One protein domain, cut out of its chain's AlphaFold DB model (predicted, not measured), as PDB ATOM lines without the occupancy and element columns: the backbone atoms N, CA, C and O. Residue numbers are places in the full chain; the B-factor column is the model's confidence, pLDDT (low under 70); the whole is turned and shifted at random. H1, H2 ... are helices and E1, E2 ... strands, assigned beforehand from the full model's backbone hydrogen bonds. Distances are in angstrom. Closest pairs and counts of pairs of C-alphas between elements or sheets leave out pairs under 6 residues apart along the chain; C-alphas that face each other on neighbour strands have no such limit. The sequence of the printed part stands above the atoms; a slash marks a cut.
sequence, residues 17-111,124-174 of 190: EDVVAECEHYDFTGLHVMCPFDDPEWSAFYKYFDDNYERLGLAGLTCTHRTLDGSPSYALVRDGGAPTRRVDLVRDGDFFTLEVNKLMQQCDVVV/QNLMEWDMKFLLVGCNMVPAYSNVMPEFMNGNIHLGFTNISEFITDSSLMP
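AT A GLANCE: This is residues 17 to 111 and 124 to 174 of the 190 residues of the protein "Putative adenine-specific methyltransferase" of Bifidobacterium ruminantium (UniProt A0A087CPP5). A twisted sheet of six strands runs through the middle of this domain, with H2 packed along one face and H1 beside H2 on that side, while H3 and H4 are toward the other face. Past the E6 edge, the long strand E7 starts between E6 and H5, bends sharply, passes H1 and ends in a small hairpin with E8. The printed part has 146 residues with five named helices and eight named strands, along the chain H1 E1 H2 E2 E3 E4 H3 E5 H4 E6 H5 E7 E8. The large sheet has the order E4 E3 E2 E1 E5 E6 and is mixed, the small one pairs E7 and E8 antiparallel, and the class is mixed, helices and strands. The whole is compact, with a radius of gyration of the C-alphas of 15.7 A, and its outline is rounded, spanning 40 by 36 by 35 A.

IN THESE COORDINATES: H1 is residues 17 to 23 and begins at C-alpha 17, (-39.253, -24.168, 16.166). E1 is residues 32 to 36, 12.9 A from first to last C-alpha, and H2 is residues 44 to 51, 10.3 A. E2 is residues 60 to 64, 13.7 A, E3 is residues 74 to 79, 16.1 A, and E4 is residues 85 to 88. H3 is residues 98 to 104, E5 is residues 109 to 111, and after the cut H4 is residues 124 to 128. E6, residues 132 to 138, measures 19.3 A and begins at C-alpha 132, (-35.486, -45.331, 22.359). H5 is residues 148 to 152. E7, residues 157 to 168, measures 27.5 A and bends by 79 degrees at residue 160. E8 is residues 171 to 174 and ends at C-alpha 174, (-39.544, -27.921, 0.995).

HOW THE PARTS SIT: In the large sheet E4 and E6 are the edge strands. E1, H2 and E2 form a strand-helix-strand unit, two parallel neighbour strands with a helix between them in the chain, and its crossover is right-handed. E1 and E2 have N 35 and O 62 at 2.8 A. E2, E3 and E4 form a meander, each strand the antiparallel neighbour of the one before, with two hairpins; N 63 and O 76 are 2.9 A apart, and N 77 and O 85 are 2.9 A apart. On the other side of E1, E5 is parallel to it at 41 degrees, with N 111 and O 34 at 2.9 A. E5 and E6 are parallel, with N 134 and O 110 at 2.8 A. H2 is on the sheet at a height over the sheet of 9.1 A, over E1 and only just over E2, on which 3 of its C-alphas fall; it runs along the strands, but only just, at 28 degrees to E1 on the local plane. The closest C-alphas of H2 and E1 are those of Tyr 46 and Cys 35, 6.1 A apart. H3 only grazes the sheet, with residues 100 to 104; its closest C-alpha pair with E1 is Met 104 and Met 34, 6.5 A. H4 only grazes it, with residues 126 to 127, and H1 with residues 19 to 23. H1 and H2 touch, with the C-alphas of Val 19 and Phe 45 closest at 6.4 A; they run the same way at a steep tilt of 69 degrees, only just short of about perpendicular. The closest C-alphas of H1 and E7 are those of Glu 22 and Thr 161, 5.7 A apart. H5 is not on the large sheet; its closest C-alpha pair with E7 is Phe 151 and His 157, 6.0 A. The hairpin E7 and E8 has N 166 and O 173 at 2.9 A. In H1, H2, H3, H4 and H5 every O i to N i+4 pair is within hydrogen-bond range.

THE WHOLE: The two C-alphas farthest apart, those of Pro 83 and Ser 145, are 42.4 A apart. Residues 112 to 123 are not printed, and C-alphas 111 and 124 are 15.3 A apart across this cut, which lies in the link from E5 to H4. Of the links that are printed whole, none is long. The mean pLDDT of the printed part is 92.8, and one printed residue, Pro 40, is under 70.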
ATOM      1  N   GLU A  17     -37.820 -24.134  15.879       95.56
ATOM      2  CA  GLU A  17     -39.253 -24.168  16.166       95.56
ATOM      3  C   GLU A  17     -39.890 -25.541  15.925       95.56
ATOM      4  O   GLU A  17     -40.767 -25.930  16.692       95.56
ATOM      5  N   ASP A  18     -39.422 -26.294  14.924       97.31
ATOM      6  CA  ASP A  18     -39.939 -27.632  14.634       97.31
ATOM      7  C   ASP A  18     -39.492 -28.636  15.709       97.31
ATOM      8  O   ASP A  18     -40.283 -29.473  16.140       97.31
ATOM      9  N   VAL A  19     -38.243 -28.525  16.187       97.44
ATOM     10  CA  VAL A  19     -37.732 -29.349  17.300       97.44
ATOM     11  C   VAL A  19     -38.523 -29.078  18.576       97.44
ATOM     12  O   VAL A  19     -38.974 -30.024  19.217       97.44
ATOM     13  N   VAL A  20     -38.729 -27.803  18.926       97.44
ATOM     14  CA  VAL A  20     -39.520 -27.409  20.105       97.44
ATOM     15  C   VAL A  20     -40.944 -27.942  19.993       97.44
ATOM     16  O   VAL A  20     -41.435 -28.571  20.926       97.44
ATOM     17  N   ALA A  21     -41.606 -27.706  18.858       97.00
ATOM     18  CA  ALA A  21     -42.998 -28.091  18.663       97.00
ATOM     19  C   ALA A  21     -43.211 -29.598  18.838       97.00
ATOM     20  O   ALA A  21     -44.238 -30.001  19.376       97.00
ATOM     21  N   GLU A  22     -42.248 -30.427  18.433       97.62
ATOM     22  CA  GLU A  22     -42.327 -31.865  18.655       97.62
ATOM     23  C   GLU A  22     -41.954 -32.266  20.085       97.62
ATOM     24  O   GLU A  22     -42.723 -32.965  20.745       97.62
ATOM     25  N   CYS A  23     -40.789 -31.831  20.571       97.25
ATOM     26  CA  CYS A  23     -40.203 -32.354  21.804       97.25
ATOM     27  C   CYS A  23     -41.044 -32.053  23.055       97.25
ATOM     28  O   CYS A  23     -41.023 -32.852  23.986       97.25
ATOM     29  N   GLU A  24     -41.842 -30.978  23.074       95.62
ATOM     30  CA  GLU A  24     -42.735 -30.661  24.207       95.62
ATOM     31  C   GLU A  24     -43.851 -31.705  24.440       95.62
ATOM     32  O   GLU A  24     -44.532 -31.655  25.464       95.62
ATOM     33  N   HIS A  25     -44.050 -32.662  23.528       96.12
ATOM     34  CA  HIS A  25     -45.014 -33.754  23.704       96.12
ATOM     35  C   HIS A  25     -44.463 -34.952  24.493       96.12
ATOM     36  O   HIS A  25     -45.225 -35.868  24.811       96.12
ATOM     37  N   TYR A  26     -43.164 -34.969  24.800       96.31
ATOM     38  CA  TYR A  26     -42.488 -36.100  25.430       96.31
ATOM     39  C   TYR A  26     -41.902 -35.720  26.790       96.31
ATOM     40  O   TYR A  26     -41.438 -34.601  27.001       96.31
ATOM     41  N   ASP A  27     -41.897 -36.680  27.714       96.00
ATOM     42  CA  ASP A  27     -41.222 -36.539  29.001       96.00
ATOM     43  C   ASP A  27     -39.782 -37.056  28.895       96.00
ATOM     44  O   ASP A  27     -39.551 -38.257  28.744       96.00
ATOM     45  N   PHE A  28     -38.818 -36.136  28.963       96.75
ATOM     46  CA  PHE A  28     -37.386 -36.449  28.971       96.75
ATOM     47  C   PHE A  28     -36.784 -36.474  30.385       96.75
ATOM     48  O   PHE A  28     -35.564 -36.591  30.531       96.75
ATOM     49  N   THR A  29     -37.611 -36.374  31.430       96.75
ATOM     50  CA  THR A  29     -37.144 -36.306  32.818       96.75
ATOM     51  C   THR A  29     -36.296 -37.520  33.172       96.75
ATOM     52  O   THR A  29     -36.720 -38.668  33.053       96.75
ATOM     53  N   GLY A  30     -35.083 -37.259  33.656       97.00
ATOM     54  CA  GLY A  30     -34.134 -38.283  34.071       97.00
ATOM     55  C   GLY A  30     -33.490 -39.061  32.924       97.00
ATOM     56  O   GLY A  30     -32.756 -40.001  33.209       97.00
ATOM     57  N   LEU A  31     -33.727 -38.683  31.663       97.62
ATOM     58  CA  LEU A  31     -33.112 -39.337  30.510       97.62
ATOM     59  C   LEU A  31     -31.778 -38.688  30.139       97.62
ATOM     60  O   LEU A  31     -31.592 -37.471  30.243       97.62
ATOM     61  N   HIS A  32     -30.854 -39.508  29.653       97.88
ATOM     62  CA  HIS A  32     -29.665 -39.082  28.934       97.88
ATOM     63  C   HIS A  32     -29.955 -39.085  27.429       97.88
ATOM     64  O   HIS A  32     -30.128 -40.136  26.811       97.88
ATOM     65  N   VAL A  33     -30.004 -37.897  26.827       97.94
ATOM     66  CA  VAL A  33     -30.332 -37.711  25.406       97.94
ATOM     67  C   VAL A  33     -29.072 -37.736  24.538       97.94
ATOM     68  O   VAL A  33     -28.069 -37.102  24.861       97.94
ATOM     69  N   MET A  34     -29.133 -38.438  23.407       97.00
ATOM     70  CA  MET A  34     -28.102 -38.465  22.369       97.00
ATOM     71  C   MET A  34     -28.588 -37.739  21.107       97.00
ATOM     72  O   MET A  34     -29.579 -38.151  20.504       97.00
ATOM     73  N   CYS A  35     -27.845 -36.730  20.657       95.88
ATOM     74  CA  CYS A  35     -28.039 -36.023  19.386       95.88
ATOM     75  C   CYS A  35     -26.876 -36.345  18.424       95.88
ATOM     76  O   CYS A  35     -25.856 -35.644  18.419       95.88
ATOM     77  N   PRO A  36     -26.944 -37.459  17.671       90.62
ATOM     78  CA  PRO A  36     -25.939 -37.795  16.665       90.62
ATOM     79  C   PRO A  36     -26.147 -36.994  15.372       90.62
ATOM     80  O   PRO A  36     -27.235 -36.510  15.133       90.62
ATOM     81  N   PHE A  37     -25.143 -36.929  14.489       82.38
ATOM     82  CA  PHE A  37     -25.212 -36.236  13.178       82.38
ATOM     83  C   PHE A  37     -25.357 -34.712  13.245       82.38
ATOM     84  O   PHE A  37     -25.417 -34.047  12.215       82.38
ATOM     85  N   ASP A  38     -25.375 -34.178  14.452       70.06
ATOM     86  CA  ASP A  38     -25.704 -32.808  14.767       70.06
ATOM     87  C   ASP A  38     -24.406 -32.045  15.029       70.06
ATOM     88  O   ASP A  38     -23.709 -32.336  16.000       70.06
ATOM     89  N   ASP A  39     -24.045 -31.094  14.160       73.50
ATOM     90  CA  ASP A  39     -22.931 -30.189  14.462       73.50
ATOM     91  C   ASP A  39     -23.334 -29.296  15.647       73.50
ATOM     92  O   ASP A  39     -24.328 -28.567  15.537       73.50
ATOM     93  N   PRO A  40     -22.612 -29.333  16.783       64.75
ATOM     94  CA  PRO A  40     -22.991 -28.573  17.966       64.75
ATOM     95  C   PRO A  40     -23.056 -27.056  17.763       64.75
ATOM     96  O   PRO A  40     -23.717 -26.377  18.547       64.75
ATOM     97  N   GLU A  41     -22.388 -26.508  16.744       70.12
ATOM     98  CA  GLU A  41     -22.446 -25.074  16.443       70.12
ATOM     99  C   GLU A  41     -23.808 -24.645  15.869       70.12
ATOM    100  O   GLU A  41     -24.218 -23.498  16.060       70.12
ATOM    101  N   TRP A  42     -24.536 -25.555  15.209       75.88
ATOM    102  CA  TRP A  42     -25.731 -25.216  14.418       75.88
ATOM    103  C   TRP A  42     -26.945 -26.118  14.686       75.88
ATOM    104  O   TRP A  42     -28.045 -25.816  14.219       75.88
ATOM    105  N   SER A  43     -26.785 -27.219  15.423       86.25
ATOM    106  CA  SER A  43     -27.858 -28.185  15.654       86.25
ATOM    107  C   SER A  43     -28.977 -27.616  16.522       86.25
ATOM    108  O   SER A  43     -28.799 -27.310  17.704       86.25
ATOM    109  N   ALA A  44     -30.179 -27.572  15.946       93.19
ATOM    110  CA  ALA A  44     -31.403 -27.258  16.668       93.19
ATOM    111  C   ALA A  44     -31.703 -28.262  17.795       93.19
ATOM    112  O   ALA A  44     -32.216 -27.860  18.837       93.19
ATOM    113  N   PHE A  45     -31.357 -29.541  17.609       95.81
ATOM    114  CA  PHE A  45     -31.563 -30.594  18.605       95.81
ATOM    115  C   PHE A  45     -30.683 -30.383  19.829       95.81
ATOM    116  O   PHE A  45     -31.202 -30.239  20.936       95.81
ATOM    117  N   TYR A  46     -29.363 -30.293  19.626       95.44
ATOM    118  CA  TYR A  46     -28.433 -30.055  20.727       95.44
ATOM    119  C   TYR A  46     -28.769 -28.748  21.447       95.44
ATOM    120  O   TYR A  46     -28.882 -28.736  22.670       95.44
ATOM    121  N   LYS A  47     -29.019 -27.669  20.689       95.00
ATOM    122  CA  LYS A  47     -29.404 -26.376  21.255       95.00
ATOM    123  C   LYS A  47     -30.655 -26.473  22.128       95.00
ATOM    124  O   LYS A  47     -30.659 -25.921  23.221       95.00
ATOM    125  N   TYR A  48     -31.703 -27.156  21.666       97.25
ATOM    126  CA  TYR A  48     -32.941 -27.302  22.433       97.25
ATOM    127  C   TYR A  48     -32.688 -28.012  23.762       97.25
ATOM    128  O   TYR A  48     -33.082 -27.499  24.810       97.25
ATOM    129  N   PHE A  49     -32.005 -29.156  23.741       96.88
ATOM    130  CA  PHE A  49     -31.758 -29.913  24.965       96.88
ATOM    131  C   PHE A  49     -30.768 -29.221  25.905       96.88
ATOM    132  O   PHE A  49     -30.947 -29.318  27.113       96.88
ATOM    133  N   ASP A  50     -29.766 -28.498  25.394       95.06
ATOM    134  CA  ASP A  50     -28.811 -27.769  26.237       95.06
ATOM    135  C   ASP A  50     -29.446 -26.519  26.871       95.06
ATOM    136  O   ASP A  50     -29.354 -26.340  28.085       95.06
ATOM    137  N   ASP A  51     -30.184 -25.710  26.093       95.31
ATOM    138  CA  ASP A  51     -30.890 -24.514  26.590       95.31
ATOM    139  C   ASP A  51     -31.971 -24.865  27.633       95.31
ATOM    140  O   ASP A  51     -32.339 -24.031  28.463       95.31
ATOM    141  N   ASN A  52     -32.513 -26.086  27.574       96.69
ATOM    142  CA  ASN A  52     -33.605 -26.547  28.432       96.69
ATOM    143  C   ASN A  52     -33.195 -27.671  29.392       96.69
ATOM    144  O   ASN A  52     -34.078 -28.261  30.015       96.69
ATOM    145  N   TYR A  53     -31.900 -27.958  29.544       96.69
ATOM    146  CA  TYR A  53     -31.392 -29.138  30.255       96.69
ATOM    147  C   TYR A  53     -32.006 -29.297  31.658       96.69
ATOM    148  O   TYR A  53     -32.551 -30.344  32.005       96.69
ATOM    149  N   GLU A  54     -31.996 -28.224  32.450       95.50
ATOM    150  CA  GLU A  54     -32.533 -28.180  33.810       95.50
ATOM    151  C   GLU A  54     -34.059 -28.195  33.829       95.50
ATOM    152  O   GLU A  54     -34.653 -28.828  34.700       95.50
ATOM    153  N   ARG A  55     -34.704 -27.507  32.877       96.38
ATOM    154  CA  ARG A  55     -36.171 -27.459  32.772       96.38
ATOM    155  C   ARG A  55     -36.741 -28.839  32.453       96.38
ATOM    156  O   ARG A  55     -37.768 -29.203  33.013       96.38
ATOM    157  N   LEU A  56     -36.080 -29.569  31.557       96.62
ATOM    158  CA  LEU A  56     -36.440 -30.926  31.152       96.62
ATOM    159  C   LEU A  56     -36.002 -31.979  32.179       96.62
ATOM    160  O   LEU A  56     -36.410 -33.128  32.070       96.62
ATOM    161  N   GLY A  57     -35.171 -31.612  33.161       96.56
ATOM    162  CA  GLY A  57     -34.680 -32.537  34.182       96.56
ATOM    163  C   GLY A  57     -33.795 -33.648  33.615       96.56
ATOM    164  O   GLY A  57     -33.865 -34.774  34.108       96.56
ATOM    165  N   LEU A  58     -32.999 -33.363  32.578       97.69
ATOM    166  CA  LEU A  58     -32.163 -34.366  31.912       97.69
ATOM    167  C   LEU A  58     -31.104 -34.940  32.863       97.69
ATOM    168  O   LEU A  58     -30.487 -34.217  33.648       97.69
ATOM    169  N   ALA A  59     -30.841 -36.242  32.744       97.38
ATOM    170  CA  ALA A  59     -29.708 -36.887  33.410       97.38
ATOM    171  C   ALA A  59     -28.399 -36.688  32.633       97.38
ATOM    172  O   ALA A  59     -27.319 -36.672  33.228       97.38
ATOM    173  N   GLY A  60     -28.482 -36.486  31.315       97.81
ATOM    174  CA  GLY A  60     -27.320 -36.278  30.466       97.81
ATOM    175  C   GLY A  60     -27.666 -35.798  29.059       97.81
ATOM    176  O   GLY A  60     -28.802 -35.911  28.602       97.81
ATOM    177  N   LEU A  61     -26.674 -35.235  28.377       97.38
ATOM    178  CA  LEU A  61     -26.766 -34.817  26.983       97.38
ATOM    179  C   LEU A  61     -25.445 -35.128  26.279       97.38
ATOM    180  O   LEU A  61     -24.386 -34.672  26.708       97.38
ATOM    181  N   THR A  62     -25.512 -35.894  25.196       96.50
ATOM    182  CA  THR A  62     -24.365 -36.204  24.342       96.50
ATOM    183  C   THR A  62     -24.661 -35.784  22.913       96.50
ATOM    184  O   THR A  62     -25.715 -36.104  22.374       96.50
ATOM    185  N   CYS A  63     -23.718 -35.107  22.269       95.25
ATOM    186  CA  CYS A  63     -23.811 -34.741  20.863       95.25
ATOM    187  C   CYS A  63     -22.531 -35.119  20.120       95.25
ATOM    188  O   CYS A  63     -21.425 -34.938  20.633       95.25
ATOM    189  N   THR A  64     -22.685 -35.663  18.915       94.25
ATOM    190  CA  THR A  64     -21.577 -36.060  18.036       94.25
ATOM    191  C   THR A  64     -21.895 -35.673  16.604       94.25
ATOM    192  O   THR A  64     -23.009 -35.921  16.145       94.25
ATOM    193  N   HIS A  65     -20.893 -35.210  15.866       90.62
ATOM    194  CA  HIS A  65     -20.998 -34.902  14.443       90.62
ATOM    195  C   HIS A  65     -19.921 -35.642  13.658       90.62
ATOM    196  O   HIS A  65     -18.869 -36.003  14.198       90.62
ATOM    197  N   ARG A  66     -20.190 -35.853  12.368       89.06
ATOM    198  CA  ARG A  66     -19.242 -36.496  11.466       89.06
ATOM    199  C   ARG A  66     -18.466 -35.455  10.663       89.06
ATOM    200  O   ARG A  66     -19.079 -34.643   9.979       89.06
ATOM    201  N   THR A  67     -17.141 -35.527  10.650       87.69
ATOM    202  CA  THR A  67     -16.314 -34.719   9.740       87.69
ATOM    203  C   THR A  67     -16.326 -35.322   8.330       87.69
ATOM    204  O   THR A  67     -16.206 -36.534   8.122       87.69
ATOM    205  N   LEU A  68     -16.487 -34.479   7.308       83.81
ATOM    206  CA  LEU A  68     -16.601 -34.948   5.920       83.81
ATOM    207  C   LEU A  68     -15.249 -35.257   5.266       83.81
ATOM    208  O   LEU A  68     -15.184 -36.064   4.338       83.81
ATOM    209  N   ASP A  69     -14.174 -34.638   5.749       87.00
ATOM    210  CA  ASP A  69     -12.807 -34.860   5.269       87.00
ATOM    211  C   ASP A  69     -12.126 -36.077   5.922       87.00
ATOM    212  O   ASP A  69     -11.010 -36.440   5.545       87.00
ATOM    213  N   GLY A  70     -12.810 -36.734   6.867       86.69
ATOM    214  CA  GLY A  70     -12.313 -37.894   7.602       86.69
ATOM    215  C   GLY A  70     -11.320 -37.553   8.716       86.69
ATOM    216  O   GLY A  70     -10.697 -38.465   9.264       86.69
ATOM    217  N   SER A  71     -11.139 -36.269   9.039       91.56
ATOM    218  CA  SER A  71     -10.328 -35.834  10.179       91.56
ATOM    219  C   SER A  71     -10.968 -36.238  11.514       91.56
ATOM    220  O   SER A  71     -12.175 -36.451  11.571       91.56
ATOM    221  N   PRO A  72     -10.208 -36.371  12.612       94.44
ATOM    222  CA  PRO A  72     -10.797 -36.657  13.916       94.44
ATOM    223  C   PRO A  72     -11.855 -35.621  14.333       94.44
ATOM    224  O   PRO A  72     -11.624 -34.416  14.229       94.44
ATOM    225  N   SER A  73     -13.000 -36.105  14.811       94.25
ATOM    226  CA  SER A  73     -14.113 -35.296  15.315       94.25
ATOM    227  C   SER A  73     -14.049 -35.155  16.846       94.25
ATOM    228  O   SER A  73     -13.075 -35.542  17.493       94.25
ATOM    229  N   TYR A  74     -15.093 -34.598  17.451       93.62
ATOM    230  CA  TYR A  74     -15.284 -34.547  18.894       93.62
ATOM    231  C   TYR A  74     -16.758 -34.744  19.271       93.62
ATOM    232  O   TYR A  74     -17.668 -34.512  18.473       93.62
ATOM    233  N   ALA A  75     -16.985 -35.148  20.517       94.56
ATOM    234  CA  ALA A  75     -18.289 -35.164  21.157       94.56
ATOM    235  C   ALA A  75     -18.397 -34.032  22.185       94.56
ATOM    236  O   ALA A  75     -17.410 -33.690  22.844       94.56
ATOM    237  N   LEU A  76     -19.598 -33.491  22.365       95.19
ATOM    238  CA  LEU A  76     -19.956 -32.735  23.562       95.19
ATOM    239  C   LEU A  76     -20.718 -33.658  24.500       95.19
ATOM    240  O   LEU A  76     -21.648 -34.333  24.071       95.19
ATOM    241  N   VAL A  77     -20.305 -33.705  25.762       95.62
ATOM    242  CA  VAL A  77     -20.926 -34.555  26.781       95.62
ATOM    243  C   VAL A  77     -21.219 -33.720  28.014       95.62
ATOM    244  O   VAL A  77     -20.348 -32.997  28.503       95.62
ATOM    245  N   ARG A  78     -22.434 -33.842  28.533       95.38
ATOM    246  CA  ARG A  78     -22.892 -33.208  29.762       95.38
ATOM    247  C   ARG A  78     -23.545 -34.267  30.641       95.38
ATOM    248  O   ARG A  78     -24.541 -34.856  30.241       95.38
ATOM    249  N   ASP A  79     -22.990 -34.490  31.828       91.75
ATOM    250  CA  ASP A  79     -23.407 -35.556  32.747       91.75
ATOM    251  C   ASP A  79     -23.950 -34.944  34.051       91.75
ATOM    252  O   ASP A  79     -23.246 -34.170  34.700       91.75
ATOM    253  N   GLY A  80     -25.171 -35.293  34.467       81.88
ATOM    254  CA  GLY A  80     -25.703 -35.022  35.812       81.88
ATOM    255  C   GLY A  80     -25.607 -33.565  36.287       81.88
ATOM    256  O   GLY A  80     -25.268 -33.324  37.446       81.88
ATOM    257  N   GLY A  81     -25.843 -32.595  35.399       75.25
ATOM    258  CA  GLY A  81     -25.749 -31.161  35.708       75.25
ATOM    259  C   GLY A  81     -24.325 -30.593  35.784       75.25
ATOM    260  O   GLY A  81     -24.156 -29.407  36.074       75.25
ATOM    261  N   ALA A  82     -23.289 -31.389  35.499       88.62
ATOM    262  CA  ALA A  82     -21.935 -30.879  35.310       88.62
ATOM    263  C   ALA A  82     -21.855 -29.952  34.076       88.62
ATOM    264  O   ALA A  82     -22.714 -30.017  33.191       88.62
ATOM    265  N   PRO A  83     -20.821 -29.095  33.980       91.25
ATOM    266  CA  PRO A  83     -20.557 -28.344  32.759       91.25
ATOM    267  C   PRO A  83     -20.303 -29.274  31.568       91.25
ATOM    268  O   PRO A  83     -19.659 -30.318  31.715       91.25
ATOM    269  N   THR A  84     -20.747 -28.860  30.383       94.62
ATOM    270  CA  THR A  84     -20.454 -29.561  29.131       94.62
ATOM    271  C   THR A  84     -18.947 -29.658  28.910       94.62
ATOM    272  O   THR A  84     -18.216 -28.668  29.012       94.62
ATOM    273  N   ARG A  85     -18.473 -30.859  28.577       94.75
ATOM    274  CA  ARG A  85     -17.075 -31.148  28.243       94.75
ATOM    275  C   ARG A  85     -16.952 -31.641  26.810       94.75
ATOM    276  O   ARG A  85     -17.787 -32.398  26.321       94.75
ATOM    277  N   ARG A  86     -15.852 -31.260  26.164       95.06
ATOM    278  CA  ARG A  86     -15.445 -31.798  24.866       95.06
ATOM    279  C   ARG A  86     -14.665 -33.097  25.057       95.06
ATOM    280  O   ARG A  86     -13.762 -33.162  25.890       95.06
ATOM    281  N   VAL A  87     -15.005 -34.111  24.273       94.31
ATOM    282  CA  VAL A  87     -14.297 -35.392  24.192       94.31
ATOM    283  C   VAL A  87     -13.801 -35.559  22.769       94.31
ATOM    284  O   VAL A  87     -14.609 -35.730  21.862       94.31
ATOM    285  N   ASP A  88     -12.491 -35.504  22.560       95.81
ATOM    286  CA  ASP A  88     -11.934 -35.738  21.229       95.81
ATOM    287  C   ASP A  88     -12.115 -37.212  20.833       95.81
ATOM    288  O   ASP A  88     -11.851 -38.127  21.622       95.81
ATOM    289  N   LEU A  89     -12.593 -37.433  19.611       94.94
ATOM    290  CA  LEU A  89     -12.769 -38.754  19.023       94.94
ATOM    291  C   LEU A  89     -11.512 -39.136  18.246       94.94
ATOM    292  O   LEU A  89     -10.767 -38.282  17.767       94.94
ATOM    293  N   VAL A  90     -11.253 -40.435  18.122       94.31
ATOM    294  CA  VAL A  90     -10.090 -40.923  17.369       94.31
ATOM    295  C   VAL A  90     -10.366 -40.878  15.868       94.31
ATOM    296  O   VAL A  90      -9.437 -40.700  15.077       94.31
ATOM    297  N   ARG A  91     -11.626 -41.058  15.459       93.38
ATOM    298  CA  ARG A  91     -12.054 -41.048  14.058       93.38
ATOM    299  C   ARG A  91     -12.977 -39.869  13.774       93.38
ATOM    300  O   ARG A  91     -13.126 -38.946  14.568       93.38
ATOM    301  N   ASP A  92     -13.596 -39.924  12.607       91.12
ATOM    302  CA  ASP A  92     -14.427 -38.886  12.019       91.12
ATOM    303  C   ASP A  92     -15.768 -38.665  12.715       91.12
ATOM    304  O   ASP A  92     -16.514 -37.820  12.252       91.12
ATOM    305  N   GLY A  93     -16.101 -39.379  13.795       89.50
ATOM    306  CA  GLY A  93     -17.403 -39.255  14.458       89.50
ATOM    307  C   GLY A  93     -18.561 -39.899  13.690       89.50
ATOM    308  O   GLY A  93     -19.722 -39.601  13.962       89.50
ATOM    309  N   ASP A  94     -18.276 -40.795  12.737       89.75
ATOM    310  CA  ASP A  94     -19.310 -41.609  12.094       89.75
ATOM    311  C   ASP A  94     -20.072 -42.436  13.144       89.75
ATOM    312  O   ASP A  94     -19.484 -43.197  13.921       89.75
ATOM    313  N   PHE A  95     -21.400 -42.303  13.134       89.00
ATOM    314  CA  PHE A  95     -22.341 -43.006  14.005       89.00
ATOM    315  C   PHE A  95     -22.122 -44.517  14.051       89.00
ATOM    316  O   PHE A  95     -22.337 -45.140  15.082       89.00
ATOM    317  N   PHE A  96     -21.666 -45.128  12.954       90.94
ATOM    318  CA  PHE A  96     -21.453 -46.575  12.896       90.94
ATOM    319  C   PHE A  96     -20.118 -47.036  13.502       90.94
ATOM    320  O   PHE A  96     -19.803 -48.228  13.464       90.94
ATOM    321  N   THR A  97     -19.310 -46.123  14.040       92.19
ATOM    322  CA  THR A  97     -18.030 -46.461  14.668       92.19
ATOM    323  C   THR A  97     -18.211 -46.969  16.095       92.19
ATOM    324  O   THR A  97     -19.138 -46.605  16.815       92.19
ATOM    325  N   LEU A  98     -17.270 -47.807  16.543       91.69
ATOM    326  CA  LEU A  98     -17.294 -48.358  17.898       91.69
ATOM    327  C   LEU A  98     -17.224 -47.269  18.982       91.69
ATOM    328  O   LEU A  98     -17.775 -47.459  20.060       91.69
ATOM    329  N   GLU A  99     -16.532 -46.158  18.729       93.56
ATOM    330  CA  GLU A  99     -16.416 -45.068  19.704       93.56
ATOM    331  C   GLU A  99     -17.734 -44.308  19.887       93.56
ATOM    332  O   GLU A  99     -18.140 -44.102  21.029       93.56
ATOM    333  N   VAL A 100     -18.454 -43.993  18.802       93.44
ATOM    334  CA  VAL A 100     -19.774 -43.350  18.893       93.44
ATOM    335  C   VAL A 100     -20.803 -44.312  19.486       93.44
ATOM    336  O   VAL A 100     -21.574 -43.921  20.359       93.44
ATOM    337  N   ASN A 101     -20.750 -45.599  19.128       91.69
ATOM    338  CA  ASN A 101     -21.603 -46.619  19.748       91.69
ATOM    339  C   ASN A 101     -21.393 -46.721  21.266       91.69
ATOM    340  O   ASN A 101     -22.359 -46.885  22.005       91.69
ATOM    341  N   LYS A 102     -20.153 -46.599  21.757       93.31
ATOM    342  CA  LYS A 102     -19.871 -46.606  23.203       93.31
ATOM    343  C   LYS A 102     -20.463 -45.399  23.926       93.31
ATOM    344  O   LYS A 102     -20.908 -45.558  25.055       93.31
ATOM    345  N   LEU A 103     -20.461 -44.225  23.296       94.25
ATOM    346  CA  LEU A 103     -21.125 -43.037  23.844       94.25
ATOM    347  C   LEU A 103     -22.645 -43.230  23.873       94.25
ATOM    348  O   LEU A 103     -23.288 -42.965  24.881       94.25
ATOM    349  N   MET A 104     -23.213 -43.764  22.793       93.44
ATOM    350  CA  MET A 104     -24.650 -44.016  22.683       93.44
ATOM    351  C   MET A 104     -25.161 -45.035  23.705       93.44
ATOM    352  O   MET A 104     -26.247 -44.857  24.230       93.44
ATOM    353  N   GLN A 105     -24.368 -46.057  24.043       91.75
ATOM    354  CA  GLN A 105     -24.703 -47.035  25.092       91.75
ATOM    355  C   GLN A 105     -24.825 -46.428  26.498       91.75
ATOM    356  O   GLN A 105     -25.301 -47.101  27.407       91.75
ATOM    357  N   GLN A 106     -24.354 -45.196  26.698       93.62
ATOM    358  CA  GLN A 106     -24.525 -44.449  27.947       93.62
ATOM    359  C   GLN A 106     -25.793 -43.586  27.938       93.62
ATOM    360  O   GLN A 106     -26.102 -42.968  28.949       93.62
ATOM    361  N   CYS A 107     -26.488 -43.520  26.803       96.81
ATOM    362  CA  CYS A 107     -27.663 -42.692  26.599       96.81
ATOM    363  C   CYS A 107     -28.932 -43.552  26.610       96.81
ATOM    364  O   CYS A 107     -28.895 -44.731  26.260       96.81
ATOM    365  N   ASP A 108     -30.064 -42.946  26.947       97.81
ATOM    366  CA  ASP A 108     -31.361 -43.624  27.020       97.81
ATOM    367  C   ASP A 108     -32.173 -43.465  25.728       97.81
ATOM    368  O   ASP A 108     -32.964 -44.336  25.365       97.81
ATOM    369  N   VAL A 109     -31.990 -42.343  25.022       98.19
ATOM    370  CA  VAL A 109     -32.778 -41.992  23.835       98.19
ATOM    371  C   VAL A 109     -31.942 -41.262  22.789       98.19
ATOM    372  O   VAL A 109     -31.130 -40.398  23.111       98.19
ATOM    373  N   VAL A 110     -32.170 -41.582  21.515       98.00
ATOM    374  CA  VAL A 110     -31.591 -40.879  20.362       98.00
ATOM    375  C   VAL A 110     -32.609 -39.906  19.767       98.00
ATOM    376  O   VAL A 110     -33.672 -40.331  19.322       98.00
ATOM    377  N   VAL A 111     -32.287 -38.614  19.699       97.88
ATOM    378  CA  VAL A 111     -33.169 -37.577  19.136       97.88
ATOM    379  C   VAL A 111     -32.408 -36.755  18.100       97.88
ATOM    380  O   VAL A 111     -31.460 -36.063  18.462       97.88
ATOM    381  N   GLN A 124     -32.536 -49.648  11.794       95.56
ATOM    382  CA  GLN A 124     -32.263 -51.063  12.039       95.56
ATOM    383  C   GLN A 124     -31.376 -51.265  13.276       95.56
ATOM    384  O   GLN A 124     -31.723 -52.066  14.138       95.56
ATOM    385  N   ASN A 125     -30.275 -50.517  13.391       94.75
ATOM    386  CA  ASN A 125     -29.385 -50.615  14.547       94.75
ATOM    387  C   ASN A 125     -30.085 -50.222  15.854       94.75
ATOM    388  O   ASN A 125     -29.928 -50.912  16.854       94.75
ATOM    389  N   LEU A 126     -30.869 -49.138  15.852       96.38
ATOM    390  CA  LEU A 126     -31.590 -48.690  17.048       96.38
ATOM    391  C   LEU A 126     -32.599 -49.739  17.524       96.38
ATOM    392  O   LEU A 126     -32.676 -49.997  18.720       96.38
ATOM    393  N   MET A 127     -33.312 -50.388  16.599       96.81
ATOM    394  CA  MET A 127     -34.216 -51.492  16.929       96.81
ATOM    395  C   MET A 127     -33.456 -52.723  17.449       96.81
ATOM    396  O   MET A 127     -33.874 -53.325  18.432       96.81
ATOM    397  N   GLU A 128     -32.327 -53.093  16.832       94.62
ATOM    398  CA  GLU A 128     -31.485 -54.219  17.277       94.62
ATOM    399  C   GLU A 128     -30.864 -53.991  18.664       94.62
ATOM    400  O   GLU A 128     -30.605 -54.950  19.392       94.62
ATOM    401  N   TRP A 129     -30.623 -52.734  19.034       94.19
ATOM    402  CA  TRP A 129     -30.079 -52.339  20.333       94.19
ATOM    403  C   TRP A 129     -31.152 -52.020  21.380       94.19
ATOM    404  O   TRP A 129     -30.788 -51.635  22.486       94.19
ATOM    405  N   ASP A 130     -32.437 -52.179  21.048       95.12
ATOM    406  CA  ASP A 130     -33.577 -51.811  21.905       95.12
ATOM    407  C   ASP A 130     -33.515 -50.350  22.403       95.12
ATOM    408  O   ASP A 130     -33.882 -50.014  23.529       95.12
ATOM    409  N   MET A 131     -33.021 -49.452  21.547       96.50
ATOM    410  CA  MET A 131     -32.864 -48.036  21.869       96.50
ATOM    411  C   MET A 131     -34.176 -47.279  21.690       96.50
ATOM    412  O   MET A 131     -34.913 -47.477  20.714       96.50
ATOM    413  N   LYS A 132     -34.440 -46.328  22.589       98.12
ATOM    414  CA  LYS A 132     -35.486 -45.331  22.359       98.12
ATOM    415  C   LYS A 132     -35.019 -44.290  21.356       98.12
ATOM    416  O   LYS A 132     -33.845 -43.921  21.335       98.12
ATOM    417  N   PHE A 133     -35.930 -43.809  20.518       98.19
ATOM    418  CA  PHE A 133     -35.591 -42.782  19.542       98.19
ATOM    419  C   PHE A 133     -36.758 -41.880  19.158       98.19
ATOM    420  O   PHE A 133     -37.915 -42.290  19.192       98.19
ATOM    421  N   LEU A 134     -36.424 -40.675  18.707       98.19
ATOM    422  CA  LEU A 134     -37.288 -39.732  18.008       98.19
ATOM    423  C   LEU A 134     -36.501 -39.197  16.804       98.19
ATOM    424  O   LEU A 134     -35.579 -38.398  16.955       98.19
ATOM    425  N   LEU A 135     -36.820 -39.690  15.607       97.50
ATOM    426  CA  LEU A 135     -36.074 -39.382  14.387       97.50
ATOM    427  C   LEU A 135     -36.940 -38.651  13.372       97.50
ATOM    428  O   LEU A 135     -38.062 -39.071  13.088       97.50
ATOM    429  N   VAL A 136     -36.378 -37.630  12.733       96.88
ATOM    430  CA  VAL A 136     -36.967 -37.061  11.516       96.88
ATOM    431  C   VAL A 136     -36.718 -38.006  10.341       96.88
ATOM    432  O   VAL A 136     -35.639 -38.581  10.197       96.88
ATOM    433  N   GLY A 137     -37.715 -38.176   9.480       95.25
ATOM    434  CA  GLY A 137     -37.582 -38.909   8.227       95.25
ATOM    435  C   GLY A 137     -38.537 -38.389   7.158       95.25
ATOM    436  O   GLY A 137     -39.587 -37.820   7.456       95.25
ATOM    437  N   CYS A 138     -38.205 -38.600   5.887       92.38
ATOM    438  CA  CYS A 138     -39.092 -38.211   4.793       92.38
ATOM    439  C   CYS A 138     -40.363 -39.083   4.744       92.38
ATOM    440  O   CYS A 138     -40.431 -40.173   5.318       92.38
ATOM    441  N   ASN A 139     -41.381 -38.637   4.006       91.50
ATOM    442  CA  ASN A 139     -42.651 -39.353   3.816       91.50
ATOM    443  C   ASN A 139     -42.531 -40.775   3.221       91.50
ATOM    444  O   ASN A 139     -43.502 -41.527   3.241       91.50
ATOM    445  N   MET A 140     -41.368 -41.140   2.673       90.94
ATOM    446  CA  MET A 140     -41.122 -42.453   2.070       90.94
ATOM    447  C   MET A 140     -40.678 -43.522   3.076       90.94
ATOM    448  O   MET A 140     -40.662 -44.700   2.721       90.94
ATOM    449  N   VAL A 141     -40.328 -43.146   4.309       93.62
ATOM    450  CA  VAL A 141     -39.829 -44.072   5.343       93.62
ATOM    451  C   VAL A 141     -40.755 -45.281   5.585       93.62
ATOM    452  O   VAL A 141     -40.240 -46.402   5.609       93.62
ATOM    453  N   PRO A 142     -42.097 -45.144   5.664       92.56
ATOM    454  CA  PRO A 142     -42.992 -46.292   5.845       92.56
ATOM    455  C   PRO A 142     -42.938 -47.319   4.707       92.56
ATOM    456  O   PRO A 142     -43.298 -48.471   4.911       92.56
ATOM    457  N   ALA A 143     -42.473 -46.945   3.510       91.56
ATOM    458  CA  ALA A 143     -42.342 -47.879   2.391       91.56
ATOM    459  C   ALA A 143     -41.134 -48.827   2.536       91.56
ATOM    460  O   ALA A 143     -40.984 -49.763   1.747       91.56
ATOM    461  N   TYR A 144     -40.247 -48.605   3.513       92.50
ATOM    462  CA  TYR A 144     -39.099 -49.478   3.739       92.50
ATOM    463  C   TYR A 144     -39.536 -50.815   4.344       92.50
ATOM    464  O   TYR A 144     -40.284 -50.878   5.318       92.50
ATOM    465  N   SER A 145     -39.013 -51.910   3.786       92.00
ATOM    466  CA  SER A 145     -39.463 -53.269   4.116       92.00
ATOM    467  C   SER A 145     -39.216 -53.686   5.570       92.00
ATOM    468  O   SER A 145     -39.869 -54.607   6.041       92.00
ATOM    469  N   ASN A 146     -38.266 -53.052   6.264       92.38
ATOM    470  CA  ASN A 146     -37.982 -53.276   7.686       92.38
ATOM    471  C   ASN A 146     -38.659 -52.252   8.609       92.38
ATOM    472  O   ASN A 146     -38.508 -52.363   9.813       92.38
ATOM    473  N   VAL A 147     -39.374 -51.265   8.063       95.06
ATOM    474  CA  VAL A 147     -40.050 -50.211   8.834       95.06
ATOM    475  C   VAL A 147     -41.553 -50.461   8.884       95.06
ATOM    476  O   VAL A 147     -42.149 -50.396   9.953       95.06
ATOM    477  N   MET A 148     -42.169 -50.815   7.749       94.44
ATOM    478  CA  MET A 148     -43.611 -51.089   7.700       94.44
ATOM    479  C   MET A 148     -44.072 -52.162   8.704       94.44
ATOM    480  O   MET A 148     -45.094 -51.941   9.353       94.44
ATOM    481  N   PRO A 149     -43.360 -53.298   8.882       96.00
ATOM    482  CA  PRO A 149     -43.762 -54.295   9.873       96.00
ATOM    483  C   PRO A 149     -43.781 -53.736  11.300       96.00
ATOM    484  O   PRO A 149     -44.714 -54.016  12.044       96.00
ATOM    485  N   GLU A 150     -42.807 -52.898  11.662       97.12
ATOM    486  CA  GLU A 150     -42.721 -52.284  12.993       97.12
ATOM    487  C   GLU A 150     -43.881 -51.314  13.249       97.12
ATOM    488  O   GLU A 150     -44.460 -51.313  14.334       97.12
ATOM    489  N   PHE A 151     -44.289 -50.554  12.226       93.38
ATOM    490  CA  PHE A 151     -45.500 -49.731  12.277       93.38
ATOM    491  C   PHE A 151     -46.765 -50.570  12.462       93.38
ATOM    492  O   PHE A 151     -47.596 -50.265  13.313       93.38
ATOM    493  N   MET A 152     -46.927 -51.629  11.663       93.12
ATOM    494  CA  MET A 152     -48.112 -52.493  11.721       93.12
ATOM    495  C   MET A 152     -48.237 -53.220  13.062       93.12
ATOM    496  O   MET A 152     -49.349 -53.440  13.537       93.12
ATOM    497  N   ASN A 153     -47.104 -53.567  13.671       95.81
ATOM    498  CA  ASN A 153     -47.050 -54.207  14.981       95.81
ATOM    499  C   ASN A 153     -47.232 -53.215  16.142       95.81
ATOM    500  O   ASN A 153     -47.371 -53.649  17.282       95.81
ATOM    501  N   GLY A 154     -47.241 -51.905  15.871       94.31
ATOM    502  CA  GLY A 154     -47.355 -50.863  16.893       94.31
ATOM    503  C   GLY A 154     -46.074 -50.633  17.700       94.31
ATOM    504  O   GLY A 154     -46.130 -49.994  18.747       94.31
ATOM    505  N   ASN A 155     -44.929 -51.134  17.229       95.56
ATOM    506  CA  ASN A 155     -43.631 -50.941  17.885       95.56
ATOM    507  C   ASN A 155     -43.084 -49.524  17.669       95.56
ATOM    508  O   ASN A 155     -42.278 -49.041  18.463       95.56
ATOM    509  N   ILE A 156     -43.516 -48.872  16.588       96.19
ATOM    510  CA  ILE A 156     -43.186 -47.487  16.254       96.19
ATOM    511  C   ILE A 156     -44.442 -46.757  15.775       96.19
ATOM    512  O   ILE A 156     -45.370 -47.372  15.246       96.19
ATOM    513  N   HIS A 157     -44.452 -45.438  15.915       95.94
ATOM    514  CA  HIS A 157     -45.523 -44.574  15.434       95.94
ATOM    515  C   HIS A 157     -44.979 -43.229  14.943       95.94
ATOM    516  O   HIS A 157     -43.786 -42.932  15.050       95.94
ATOM    517  N   LEU A 158     -45.871 -42.430  14.355       96.62
ATOM    518  CA  LEU A 158     -45.567 -41.046  14.010       96.62
ATOM    519  C   LEU A 158     -45.606 -40.170  15.264       96.62
ATOM    520  O   LEU A 158     -46.361 -40.455  16.197       96.62
ATOM    521  N   GLY A 159     -44.806 -39.111  15.260       96.25
ATOM    522  CA  GLY A 159     -44.890 -38.044  16.252       96.25
ATOM    523  C   GLY A 159     -46.111 -37.135  16.068       96.25
ATOM    524  O   GLY A 159     -47.050 -37.459  15.334       96.25
ATOM    525  N   PHE A 160     -46.103 -35.996  16.752       95.81
ATOM    526  CA  PHE A 160     -47.267 -35.112  16.905       95.81
ATOM    527  C   PHE A 160     -47.336 -34.003  15.857       95.81
ATOM    528  O   PHE A 160     -48.420 -33.513  15.536       95.81
ATOM    529  N   THR A 161     -46.189 -33.621  15.308       96.44
ATOM    530  CA  THR A 161     -46.040 -32.553  14.320       96.44
ATOM    531  C   THR A 161     -45.448 -33.083  13.011       96.44
ATOM    532  O   THR A 161     -45.155 -34.271  12.853       96.44
ATOM    533  N   ASN A 162     -45.300 -32.210  12.018       95.50
ATOM    534  CA  ASN A 162     -44.648 -32.525  10.753       95.50
ATOM    535  C   ASN A 162     -43.712 -31.383  10.353       95.50
ATOM    536  O   ASN A 162     -43.958 -30.226  10.683       95.50
ATOM    537  N   ILE A 163     -42.672 -31.710   9.591       94.62
ATOM    538  CA  ILE A 163     -41.708 -30.737   9.071       94.62
ATOM    539  C   ILE A 163     -41.938 -30.629   7.569       94.62
ATOM    540  O   ILE A 163     -41.863 -31.628   6.853       94.62
ATOM    541  N   SER A 164     -42.247 -29.430   7.082       91.94
ATOM    542  CA  SER A 164     -42.479 -29.189   5.651       91.94
ATOM    543  C   SER A 164     -41.288 -28.567   4.930       91.94
ATOM    544  O   SER A 164     -41.266 -28.563   3.700       91.94
ATOM    545  N   GLU A 165     -40.317 -28.026   5.664       92.44
ATOM    546  CA  GLU A 165     -39.164 -27.325   5.107       92.44
ATOM    547  C   GLU A 165     -37.925 -27.463   5.992       92.44
ATOM    548  O   GLU A 165     -38.023 -27.539   7.213       92.44
ATOM    549  N   PHE A 166     -36.756 -27.475   5.357       90.62
ATOM    550  CA  PHE A 166     -35.454 -27.556   6.016       90.62
ATOM    551  C   PHE A 166     -34.574 -26.388   5.593       90.62
ATOM    552  O   PHE A 166     -34.679 -25.893   4.468       90.62
ATOM    553  N   ILE A 167     -33.673 -25.972   6.475       88.12
ATOM    554  CA  ILE A 167     -32.645 -24.983   6.162       88.12
ATOM    555  C   ILE A 167     -31.513 -25.685   5.404       88.12
ATOM    556  O   ILE A 167     -31.106 -26.791   5.747       88.12
ATOM    557  N   THR A 168     -31.003 -25.027   4.370       83.38
ATOM    558  CA  THR A 168     -29.790 -25.411   3.634       83.38
ATOM    559  C   THR A 168     -28.885 -24.186   3.511       83.38
ATOM    560  O   THR A 168     -29.351 -23.067   3.731       83.38
ATOM    561  N   ASP A 169     -27.637 -24.362   3.067       75.00
ATOM    562  CA  ASP A 169     -26.644 -23.281   2.909       75.00
ATOM    563  C   ASP A 169     -27.139 -22.047   2.131       75.00
ATOM    564  O   ASP A 169     -26.568 -20.964   2.232       75.00
ATOM    565  N   SER A 170     -28.157 -22.209   1.278       70.88
ATOM    566  CA  SER A 170     -28.577 -21.185   0.313       70.88
ATOM    567  C   SER A 170     -30.068 -20.832   0.351       70.88
ATOM    568  O   SER A 170     -30.460 -19.843  -0.270       70.88
ATOM    569  N   SER A 171     -30.914 -21.631   1.012       82.75
ATOM    570  CA  SER A 171     -32.378 -21.470   0.975       82.75
ATOM    571  C   SER A 171     -33.110 -22.393   1.952       82.75
ATOM    572  O   SER A 171     -32.524 -23.319   2.511       82.75
ATOM    573  N   LEU A 172     -34.425 -22.205   2.073       86.50
ATOM    574  CA  LEU A 172     -35.327 -23.230   2.596       86.50
ATOM    575  C   LEU A 172     -35.631 -24.259   1.499       86.50
ATOM    576  O   LEU A 172     -35.952 -23.884   0.368       86.50
ATOM    577  N   MET A 173     -35.531 -25.548   1.822       87.56
ATOM    578  CA  MET A 173     -35.915 -26.638   0.930       87.56
ATOM    579  C   MET A 173     -37.212 -27.292   1.418       87.56
ATOM    580  O   MET A 173     -37.218 -27.859   2.512       87.56
ATOM    581  N   PRO A 174     -38.298 -27.270   0.624       89.81
ATOM    582  CA  PRO A 174     -39.544 -27.921   0.995       89.81
ATOM    583  C   PRO A 174     -39.414 -29.441   0.853       89.81
ATOM    584  O   PRO A 174     -39.220 -29.960  -0.249       89.81
TER     585      PRO A 174